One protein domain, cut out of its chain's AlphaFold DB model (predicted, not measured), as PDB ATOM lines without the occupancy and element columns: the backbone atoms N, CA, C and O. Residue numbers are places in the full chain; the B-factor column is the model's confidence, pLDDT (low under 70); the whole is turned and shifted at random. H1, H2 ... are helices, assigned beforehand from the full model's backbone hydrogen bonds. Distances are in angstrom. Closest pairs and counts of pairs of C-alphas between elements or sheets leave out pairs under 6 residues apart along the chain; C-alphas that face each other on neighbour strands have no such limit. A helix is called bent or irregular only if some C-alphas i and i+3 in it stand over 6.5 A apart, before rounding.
ATOM      1  N   HIS A  69     -35.020  21.715 -43.618       87.75
ATOM      2  CA  HIS A  69     -35.460  22.557 -42.502       87.75
ATOM      3  C   HIS A  69     -36.962  22.863 -42.567       87.75
ATOM      4  O   HIS A  69     -37.613  22.932 -41.531       87.75
ATOM      5  N   HIS A  70     -37.537  22.992 -43.769       89.12
ATOM      6  CA  HIS A  70     -38.977  23.199 -43.940       89.12
ATOM      7  C   HIS A  70     -39.791  22.026 -43.374       89.12
ATOM      8  O   HIS A  70     -40.741  22.241 -42.623       89.12
ATOM      9  N   LYS A  71     -39.395  20.782 -43.680       90.38
ATOM     10  CA  LYS A  71     -40.061  19.585 -43.144       90.38
ATOM     11  C   LYS A  71     -39.887  19.479 -41.623       90.38
ATOM     12  O   LYS A  71     -40.844  19.170 -40.921       90.38
ATOM     13  N   LEU A  72     -38.704  19.812 -41.095       93.31
ATOM     14  CA  LEU A  72     -38.485  19.890 -39.642       93.31
ATOM     15  C   LEU A  72     -39.369  20.949 -38.979       93.31
ATOM     16  O   LEU A  72     -39.918  20.688 -37.915       93.31
ATOM     17  N   CYS A  73     -39.552  22.112 -39.610       93.50
ATOM     18  CA  CYS A  73     -40.417  23.166 -39.085       93.50
ATOM     19  C   CYS A  73     -41.867  22.689 -38.934       93.50
ATOM     20  O   CYS A  73     -42.516  23.046 -37.956       93.50
ATOM     21  N   GLN A  74     -42.372  21.856 -39.848       93.50
ATOM     22  CA  GLN A  74     -43.720  21.291 -39.725       93.50
ATOM     23  C   GLN A  74     -43.857  20.409 -38.475       93.50
ATOM     24  O   GLN A  74     -44.830  20.552 -37.736       93.50
ATOM     25  N   LEU A  75     -42.881  19.536 -38.206       95.19
ATOM     26  CA  LEU A  75     -42.870  18.703 -36.997       95.19
ATOM     27  C   LEU A  75     -42.675  19.540 -35.726       95.19
ATOM     28  O   LEU A  75     -43.383  19.326 -34.745       95.19
ATOM     29  N   PHE A  76     -41.784  20.534 -35.767       96.12
ATOM     30  CA  PHE A  76     -41.562  21.479 -34.671       96.12
ATOM     31  C   PHE A  76     -42.854  22.192 -34.267       96.12
ATOM     32  O   PHE A  76     -43.194  22.242 -33.087       96.12
ATOM     33  N   VAL A  77     -43.591  22.725 -35.250       95.81
ATOM     34  CA  VAL A  77     -44.872  23.402 -35.017       95.81
ATOM     35  C   VAL A  77     -45.870  22.427 -34.393       95.81
ATOM     36  O   VAL A  77     -46.451  22.744 -33.361       95.81
ATOM     37  N   GLN A  78     -46.041  21.233 -34.963       95.88
ATOM     38  CA  GLN A  78     -46.995  20.249 -34.441       95.88
ATOM     39  C   GLN A  78     -46.688  19.816 -32.999       95.88
ATOM     40  O   GLN A  78     -47.608  19.668 -32.196       95.88
ATOM     41  N   GLU A  79     -45.412  19.622 -32.657       95.50
ATOM     42  CA  GLU A  79     -45.015  19.161 -31.323       95.50
ATOM     43  C   GLU A  79     -45.064  20.284 -30.277       95.50
ATOM     44  O   GLU A  79     -45.519  20.056 -29.156       95.50
ATOM     45  N   HIS A  80     -44.626  21.500 -30.623       96.94
ATOM     46  CA  HIS A  80     -44.360  22.544 -29.629       96.94
ATOM     47  C   HIS A  80     -45.363  23.700 -29.611       96.94
ATOM     48  O   HIS A  80     -45.400  24.421 -28.615       96.94
ATOM     49  N   LEU A  81     -46.192  23.896 -30.647       96.50
ATOM     50  CA  LEU A  81     -47.051  25.087 -30.752       96.50
ATOM     51  C   LEU A  81     -47.958  25.278 -29.529       96.50
ATOM     52  O   LEU A  81     -48.035  26.378 -28.997       96.50
ATOM     53  N   ASN A  82     -48.581  24.209 -29.035       96.19
ATOM     54  CA  ASN A  82     -49.481  24.291 -27.883       96.19
ATOM     55  C   ASN A  82     -48.771  24.753 -26.598       96.19
ATOM     56  O   ASN A  82     -49.308  25.576 -25.860       96.19
ATOM     57  N   ASP A  83     -47.569  24.243 -26.313       97.50
ATOM     58  CA  ASP A  83     -46.806  24.715 -25.152       97.50
ATOM     59  C   ASP A  83     -46.242  26.124 -25.392       97.50
ATOM     60  O   ASP A  83     -46.209  26.918 -24.459       97.50
ATOM     61  N   ILE A  84     -45.886  26.482 -26.631       97.88
ATOM     62  CA  ILE A  84     -45.454  27.839 -27.002       97.88
ATOM     63  C   ILE A  84     -46.572  28.858 -26.758       97.88
ATOM     64  O   ILE A  84     -46.333  29.903 -26.152       97.88
ATOM     65  N   GLU A  85     -47.799  28.565 -27.182       97.25
ATOM     66  CA  GLU A  85     -48.954  29.439 -26.960       97.25
ATOM     67  C   GLU A  85     -49.263  29.586 -25.469       97.25
ATOM     68  O   GLU A  85     -49.434  30.703 -24.979       97.25
ATOM     69  N   LYS A  86     -49.255  28.479 -24.718       97.38
ATOM     70  CA  LYS A  86     -49.442  28.508 -23.260       97.38
ATOM     71  C   LYS A  86     -48.353  29.310 -22.557       97.38
ATOM     72  O   LYS A  86     -48.675  30.137 -21.712       97.38
ATOM     73  N   ALA A  87     -47.091  29.094 -22.929       97.50
ATOM     74  CA  ALA A  87     -45.958  29.814 -22.366       97.50
ATOM     75  C   ALA A  87     -46.052  31.311 -22.658       97.50
ATOM     76  O   ALA A  87     -45.769  32.128 -21.785       97.50
ATOM     77  N   THR A  88     -46.497  31.665 -23.864       95.94
ATOM     78  CA  THR A  88     -46.711  33.054 -24.264       95.94
ATOM     79  C   THR A  88     -47.801  33.711 -23.424       95.94
ATOM     80  O   THR A  88     -47.677  34.877 -23.098       95.94
ATOM     81  N   ASN A  89     -48.853  33.013 -23.011       93.62
ATOM     82  CA  ASN A  89     -49.949  33.650 -22.269       93.62
ATOM     83  C   ASN A  89     -49.618  34.025 -20.811       93.62
ATOM     84  O   ASN A  89     -50.444  34.660 -20.162       93.62
ATOM     85  N   ALA A  90     -48.441  33.664 -20.293       93.25
ATOM     86  CA  ALA A  90     -47.987  34.113 -18.978       93.25
ATOM     87  C   ALA A  90     -47.591  35.603 -18.983       93.25
ATOM     88  O   ALA A  90     -47.197  36.143 -20.021       93.25
ATOM     89  N   ASP A  91     -47.631  36.247 -17.811       91.06
ATOM     90  CA  ASP A  91     -47.161  37.631 -17.636       91.06
ATOM     91  C   ASP A  91     -45.666  37.752 -17.974       91.06
ATOM     92  O   ASP A  91     -45.276  38.576 -18.803       91.06
ATOM     93  N   SER A  92     -44.847  36.865 -17.395       93.00
ATOM     94  CA  SER A  92     -43.433  36.666 -17.737       93.00
ATOM     95  C   SER A  92     -43.230  35.254 -18.276       93.00
ATOM     96  O   SER A  92     -43.600  34.270 -17.624       93.00
ATOM     97  N   ILE A  93     -42.618  35.139 -19.455       95.88
ATOM     98  CA  ILE A  93     -42.252  33.851 -20.045       95.88
ATOM     99  C   ILE A  93     -41.206  33.168 -19.166       95.88
ATOM    100  O   ILE A  93     -41.368  31.995 -18.839       95.88
ATOM    101  N   ILE A  94     -40.180  33.909 -18.743       94.00
ATOM    102  CA  ILE A  94     -39.155  33.407 -17.827       94.00
ATOM    103  C   ILE A  94     -39.659  33.619 -16.397       94.00
ATOM    104  O   ILE A  94     -39.548  34.712 -15.836       94.00
ATOM    105  N   SER A  95     -40.301  32.598 -15.834       91.31
ATOM    106  CA  SER A  95     -40.746  32.577 -14.438       91.31
ATOM    107  C   SER A  95     -41.020  31.152 -13.958       91.31
ATOM    108  O   SER A  95     -41.475  30.322 -14.740       91.31
ATOM    109  N   ASP A  96     -40.844  30.906 -12.657       90.00
ATOM    110  CA  ASP A  96     -41.069  29.591 -12.024       90.00
ATOM    111  C   ASP A  96     -42.528  29.099 -12.114       90.00
ATOM    112  O   ASP A  96     -42.822  27.922 -11.916       90.00
ATOM    113  N   ASN A  97     -43.472  30.000 -12.401       92.25
ATOM    114  CA  ASN A  97     -44.889  29.665 -12.547       92.25
ATOM    115  C   ASN A  97     -45.262  29.289 -13.990       92.25
ATOM    116  O   ASN A  97     -46.385  28.837 -14.240       92.25
ATOM    117  N   ASN A  98     -44.352  29.459 -14.954       96.50
ATOM    118  CA  ASN A  98     -44.607  29.152 -16.355       96.50
ATOM    119  C   ASN A  98     -44.208  27.714 -16.706       96.50
ATOM    120  O   ASN A  98     -43.273  27.458 -17.463       96.50
ATOM    121  N   GLN A  99     -45.011  26.758 -16.237       96.81
ATOM    122  CA  GLN A  99     -44.772  25.329 -16.476       96.81
ATOM    123  C   GLN A  99     -44.687  24.951 -17.965       96.81
ATOM    124  O   GLN A  99     -44.086  23.938 -18.319       96.81
ATOM    125  N   ALA A 100     -45.343  25.706 -18.853       97.75
ATOM    126  CA  ALA A 100     -45.262  25.461 -20.289       97.75
ATOM    127  C   ALA A 100     -43.881  25.842 -20.835       97.75
ATOM    128  O   ALA A 100     -43.288  25.064 -21.583       97.75
ATOM    129  N   PHE A 101     -43.341  26.986 -20.409       97.69
ATOM    130  CA  PHE A 101     -41.968  27.355 -20.729       97.69
ATOM    131  C   PHE A 101     -40.965  26.380 -20.107       97.69
ATOM    132  O   PHE A 101     -40.051  25.959 -20.810       97.69
ATOM    133  N   ASP A 102     -41.174  25.924 -18.869       96.94
ATOM    134  CA  ASP A 102     -40.293  24.934 -18.233       96.94
ATOM    135  C   ASP A 102     -40.220  23.626 -19.025       96.94
ATOM    136  O   ASP A 102     -39.134  23.073 -19.223       96.94
ATOM    137  N   ARG A 103     -41.361  23.138 -19.534       97.56
ATOM    138  CA  ARG A 103     -41.404  21.958 -20.413       97.56
ATOM    139  C   ARG A 103     -40.621  22.185 -21.704       97.56
ATOM    140  O   ARG A 103     -39.813  21.332 -22.066       97.56
ATOM    141  N   LEU A 104     -40.818  23.326 -22.368       97.88
ATOM    142  CA  LEU A 104     -40.078  23.682 -23.585       97.88
ATOM    143  C   LEU A 104     -38.574  23.791 -23.314       97.88
ATOM    144  O   LEU A 104     -37.767  23.193 -24.022       97.88
ATOM    145  N   ALA A 105     -38.190  24.522 -22.269       96.06
ATOM    146  CA  ALA A 105     -36.804  24.756 -21.897       96.06
ATOM    147  C   ALA A 105     -36.098  23.459 -21.482       96.06
ATOM    148  O   ALA A 105     -34.919  23.293 -21.790       96.06
ATOM    149  N   SER A 106     -36.817  22.522 -20.855       96.56
ATOM    150  CA  SER A 106     -36.312  21.197 -20.471       96.56
ATOM    151  C   SER A 106     -36.210  20.228 -21.652       96.56
ATOM    152  O   SER A 106     -35.372  19.321 -21.634       96.56
ATOM    153  N   ASP A 107     -36.963  20.447 -22.728       96.88
ATOM    154  CA  ASP A 107     -36.929  19.601 -23.915       96.88
ATOM    155  C   ASP A 107     -35.714  19.891 -24.809       96.88
ATOM    156  O   ASP A 107     -35.579  20.945 -25.434       96.88
ATOM    157  N   TRP A 108     -34.809  18.915 -24.916       96.56
ATOM    158  CA  TRP A 108     -33.615  19.055 -25.748       96.56
ATOM    159  C   TRP A 108     -33.946  19.216 -27.234       96.56
ATOM    160  O   TRP A 108     -33.214  19.919 -27.932       96.56
ATOM    161  N   ARG A 109     -35.056  18.625 -27.706       96.56
ATOM    162  CA  ARG A 109     -35.506  18.743 -29.101       96.56
ATOM    163  C   ARG A 109     -35.858  20.185 -29.403       96.56
ATOM    164  O   ARG A 109     -35.373  20.727 -30.392       96.56
ATOM    165  N   PHE A 110     -36.609  20.832 -28.515       97.00
ATOM    166  CA  PHE A 110     -36.943  22.248 -28.628       97.00
ATOM    167  C   PHE A 110     -35.675  23.111 -28.675       97.00
ATOM    168  O   PHE A 110     -35.482  23.863 -29.631       97.00
ATOM    169  N   ARG A 111     -34.752  22.935 -27.715       95.56
ATOM    170  CA  ARG A 111     -33.479  23.678 -27.689       95.56
ATOM    171  C   ARG A 111     -32.672  23.484 -28.971       95.56
ATOM    172  O   ARG A 111     -32.244  24.462 -29.574       95.56
ATOM    173  N   LYS A 112     -32.499  22.237 -29.419       94.81
ATOM    174  CA  LYS A 112     -31.786  21.912 -30.663       94.81
ATOM    175  C   LYS A 112     -32.452  22.571 -31.867       94.81
ATOM    176  O   LYS A 112     -31.760  23.171 -32.684       94.81
ATOM    177  N   SER A 113     -33.778  22.529 -31.937       94.81
ATOM    178  CA  SER A 113     -34.562  23.159 -33.002       94.81
ATOM    179  C   SER A 113     -34.290  24.655 -33.092       94.81
ATOM    180  O   SER A 113     -34.048  25.157 -34.183       94.81
ATOM    181  N   LEU A 114     -34.227  25.360 -31.958       93.31
ATOM    182  CA  LEU A 114     -33.908  26.792 -31.937       93.31
ATOM    183  C   LEU A 114     -32.501  27.118 -32.459       93.31
ATOM    184  O   LEU A 114     -32.263  28.248 -32.873       93.31
ATOM    185  N   THR A 115     -31.572  26.157 -32.455       92.06
ATOM    186  CA  THR A 115     -30.216  26.366 -32.996       92.06
ATOM    187  C   THR A 115     -30.121  26.202 -34.512       92.06
ATOM    188  O   THR A 115     -29.152  26.676 -35.098       92.06
ATOM    189  N   ILE A 116     -31.090  25.533 -35.149       90.75
ATOM    190  CA  ILE A 116     -31.007  25.157 -36.573       90.75
ATOM    191  C   ILE A 116     -32.205  25.622 -37.413       90.75
ATOM    192  O   ILE A 116     -32.092  25.724 -38.634       90.75
ATOM    193  N   LEU A 117     -33.353  25.899 -36.789       90.25
ATOM    194  CA  LEU A 117     -34.588  26.278 -37.467       90.25
ATOM    195  C   LEU A 117     -34.857  27.778 -37.340       90.25
ATOM    196  O   LEU A 117     -34.621  28.393 -36.304       90.25
ATOM    197  N   ILE A 118     -35.468  28.334 -38.386       85.69
ATOM    198  CA  ILE A 118     -36.135  29.637 -38.364       85.69
ATOM    199  C   ILE A 118     -37.598  29.362 -38.736       85.69
ATOM    200  O   ILE A 118     -37.925  29.380 -39.922       85.69
ATOM    201  N   PRO A 119     -38.471  29.002 -37.773       80.69
ATOM    202  CA  PRO A 119     -39.834  28.582 -38.082       80.69
ATOM    203  C   PRO A 119     -40.668  29.784 -38.558       80.69
ATOM    204  O   PRO A 119     -40.878  30.707 -37.767       80.69
ATOM    205  N   PRO A 120     -41.178  29.802 -39.807       82.69
ATOM    206  CA  PRO A 120     -41.984  30.910 -40.316       82.69
ATOM    207  C   PRO A 120     -43.429  30.788 -39.809       82.69
ATOM    208  O   PRO A 120     -44.343  30.450 -40.558       82.69
ATOM    209  N   HIS A 121     -43.637  31.000 -38.508       92.25
ATOM    210  CA  HIS A 121     -44.942  30.872 -37.858       92.25
ATOM    211  C   HIS A 121     -45.174  32.028 -36.885       92.25
ATOM    212  O   HIS A 121     -44.435  32.180 -35.911       92.25
ATOM    213  N   GLN A 122     -46.250  32.789 -37.101       94.12
ATOM    214  CA  GLN A 122     -46.541  34.023 -36.363       94.12
ATOM    215  C   GLN A 122     -46.476  33.840 -34.839       94.12
ATOM    216  O   GLN A 122     -45.787  34.589 -34.153       94.12
ATOM    217  N   LYS A 123     -47.123  32.801 -34.292       95.56
ATOM    218  CA  LYS A 123     -47.101  32.537 -32.838       95.56
ATOM    219  C   LYS A 123     -45.720  32.213 -32.283       95.56
ATOM    220  O   LYS A 123     -45.418  32.560 -31.146       95.56
ATOM    221  N   ILE A 124     -44.870  31.578 -33.084       95.12
ATOM    222  CA  ILE A 124     -43.504  31.251 -32.675       95.12
ATOM    223  C   ILE A 124     -42.651  32.521 -32.702       95.12
ATOM    224  O   ILE A 124     -41.865  32.748 -31.789       95.12
ATOM    225  N   GLU A 125     -42.839  33.387 -33.697       95.00
ATOM    226  CA  GLU A 125     -42.168  34.686 -33.758       95.00
ATOM    227  C   GLU A 125     -42.572  35.605 -32.594       95.00
ATOM    228  O   GLU A 125     -41.702  36.196 -31.947       95.00
ATOM    229  N   GLU A 126     -43.870  35.675 -32.277       95.81
ATOM    230  CA  GLU A 126     -44.408  36.391 -31.112       95.81
ATOM    231  C   GLU A 126     -43.756  35.888 -29.813       95.81
ATOM    232  O   GLU A 126     -43.220  36.685 -29.034       95.81
ATOM    233  N   PHE A 127     -43.728  34.565 -29.618       97.06
ATOM    234  CA  PHE A 127     -43.083  33.923 -28.474       97.06
ATOM    235  C   PHE A 127     -41.593  34.267 -28.378       97.06
ATOM    236  O   PHE A 127     -41.144  34.766 -27.349       97.06
ATOM    237  N   LEU A 128     -40.819  34.057 -29.448       95.56
ATOM    238  CA  LEU A 128     -39.373  34.307 -29.448       95.56
ATOM    239  C   LEU A 128     -39.051  35.787 -29.220       95.56
ATOM    240  O   LEU A 128     -38.058  36.121 -28.575       95.56
ATOM    241  N   THR A 129     -39.889  36.688 -29.730       95.06
ATOM    242  CA  THR A 129     -39.753  38.131 -29.506       95.06
ATOM    243  C   THR A 129     -39.950  38.483 -28.038       95.06
ATOM    244  O   THR A 129     -39.155  39.241 -27.480       95.06
ATOM    245  N   ARG A 130     -40.979  37.926 -27.395       96.31
ATOM    246  CA  ARG A 130     -41.220  38.137 -25.965       96.31
ATOM    247  C   ARG A 130     -40.148  37.492 -25.099       96.31
ATOM    248  O   ARG A 130     -39.607  38.169 -24.237       96.31
ATOM    249  N   LEU A 131     -39.757  36.255 -25.396       95.62
ATOM    250  CA  LEU A 131     -38.712  35.544 -24.661       95.62
ATOM    251  C   LEU A 131     -37.402  36.348 -24.629       95.62
ATOM    252  O   LEU A 131     -36.774  36.480 -23.582       95.62
ATOM    253  N   ARG A 132     -37.010  36.950 -25.762       95.19
ATOM    254  CA  ARG A 132     -35.833  37.834 -25.829       95.19
ATOM    255  C   ARG A 132     -35.991  39.091 -24.969       95.19
ATOM    256  O   ARG A 132     -35.016  39.519 -24.360       95.19
ATOM    257  N   LYS A 133     -37.184  39.694 -24.920       94.19
ATOM    258  CA  LYS A 133     -37.452  40.867 -24.070       94.19
ATOM    259  C   LYS A 133     -37.334  40.519 -22.589       94.19
ATOM    260  O   LYS A 133     -36.659  41.249 -21.870       94.19
ATOM    261  N   ASP A 134     -37.913  39.403 -22.165       92.69
ATOM    262  CA  ASP A 134     -37.869  38.960 -20.767       92.69
ATOM    263  C   ASP A 134     -36.429  38.673 -20.327       92.69
ATOM    264  O   ASP A 134     -35.991  39.137 -19.275       92.69
ATOM    265  N   PHE A 135     -35.639  38.024 -21.188       92.38
ATOM    266  CA  PHE A 135     -34.215  37.798 -20.939       92.38
ATOM    267  C   PHE A 135     -33.428  39.111 -20.751       92.38
ATOM    268  O   PHE A 135     -32.597  39.238 -19.847       92.38
ATOM    269  N   LEU A 136     -33.701  40.129 -21.576       90.56
ATOM    270  CA  LEU A 136     -33.073  41.451 -21.444       90.56
ATOM    271  C   LEU A 136     -33.481  42.183 -20.157       90.56
ATOM    272  O   LEU A 136     -32.706  42.989 -19.647       90.56
ATOM    273  N   ILE A 137     -34.688  41.944 -19.643       89.38
ATOM    274  CA  ILE A 137     -35.139  42.519 -18.371       89.38
ATOM    275  C   ILE A 137     -34.389  41.859 -17.212       89.38
ATOM    276  O   ILE A 137     -33.842  42.567 -16.370       89.38
ATOM    277  N   GLN A 138     -34.296  40.528 -17.200       82.06
ATOM    278  CA  GLN A 138     -33.614  39.786 -16.136       82.06
ATOM    279  C   GLN A 138     -32.127  40.160 -16.034       82.06
ATOM    280  O   GLN A 138     -31.646  40.520 -14.965       82.06
ATOM    281  N   THR A 139     -31.425  40.215 -17.168       81.50
ATOM    282  CA  THR A 139     -29.999  40.599 -17.208       81.50
ATOM    283  C   THR A 139     -29.719  42.030 -16.731       81.50
ATOM    284  O   THR A 139     -28.637  42.293 -16.210       81.50
ATOM    285  N   LYS A 140     -30.671  42.963 -16.876       77.12
ATOM    286  CA  LYS A 140     -30.552  44.327 -16.328       77.12
ATOM    287  C   LYS A 140     -30.768  44.373 -14.818       77.12
ATOM    288  O   LYS A 140     -30.103  45.155 -14.150       77.12
ATOM    289  N   SER A 141     -31.685  43.564 -14.297       68.12
ATOM    290  CA  SER A 141     -31.944  43.465 -12.856       68.12
ATOM    291  C   SER A 141     -30.759  42.861 -12.094       68.12
ATOM    292  O   SER A 141     -30.512  43.247 -10.956       68.12
ATOM    293  N   ASP A 142     -29.993  41.980 -12.743       60.94
ATOM    294  CA  ASP A 142     -28.843  41.281 -12.150       60.94
ATOM    295  C   ASP A 142     -27.510  42.056 -12.254       60.94
ATOM    296  O   ASP A 142     -26.483  41.599 -11.748       60.94
ATOM    297  N   CYS A 143     -27.487  43.232 -12.895       49.91
ATOM    298  CA  CYS A 143     -26.270  44.022 -13.097       49.91
ATOM    299  C   CYS A 143     -26.391  45.401 -12.417       49.91
ATOM    300  O   CYS A 143     -27.114  46.263 -12.924       49.91
ATOM    301  N   PRO A 144     -25.674  45.678 -11.305       55.09
ATOM    302  CA  PRO A 144     -25.505  47.050 -10.862       55.09
ATOM    303  C   PRO A 144     -24.683  47.762 -11.935       55.09
ATOM    304  O   PRO A 144     -23.564  47.350 -12.241       55.09
TER     305      PRO A 144
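This is residues 69 to 144 of the 148 residues of the protein "Methyltransferase domain protein" of Synechococcus sp. A15-62 (UniProt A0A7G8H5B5). A kinked helix, H1, has the other three packed on it: the short helices H2 and H3, joined at a corner, and the first part of the long helix H4. H4 then runs away from the body, and its last residues stick out with the tail, residues 139 to 144. The printed part has 76 residues with four named helices, in the order H1, H2, H3, H4, and no named strand; the class is all helix. It is compact, with a radius of gyration of the C-alphas of 12.8 A, and spans 44 by 22 by 21 A.

H1, residues 69 to 88, begins at C-alpha 69 (-35.460, 22.557, -42.502) and is 23.9 A long. It is irregular, with C-alphas 79 and 82 7.6 A apart, and has a kink of 59 degrees near residue 80. H4, residues 122 to 141, is 29.2 A long and ends at C-alpha 141 (-31.944, 43.465, -12.856). H2, residues 99 to 106, is 10.2 A long, and H3, residues 108 to 116, is 12.7 A long.

H1 and H2 form a helical hairpin, touching at Ala 87 and Ala 100, whose C-alphas are the closest at 4.9 A, at a steep tilt of 38 degrees, opposite ways; H1 touches H2 with residues 80 to 87 alone. H1 touches H4 with residues 81 to 88 alone, at residues 123 to 130 of H4; the closest C-alphas, of Thr 88 and Phe 127, are 5.6 A apart, at a steep tilt of 58 degrees, the same way. H1 touches H3 at a steep tilt of 59 degrees, opposite ways, the closest C-alphas being those of Phe 76 and Ser 113, 7.4 A. H2 and H3 only just touch, with 3 pairs of C-alphas within 8 A, and only at the corner by their link. H4 is apart from H2 and H3. In H2, H3 and H4 every O i to N i+4 pair is within hydrogen-bond range; in H1, 14 of 16.

The outline is elongated, only just; the C-alphas of Lys 71 and Pro 144, the two farthest apart, are 44.8 A apart. The printed part has no cut, and no link is long. Mean pLDDT of the printed part is 91.7; residues 141 to 144 are under 70.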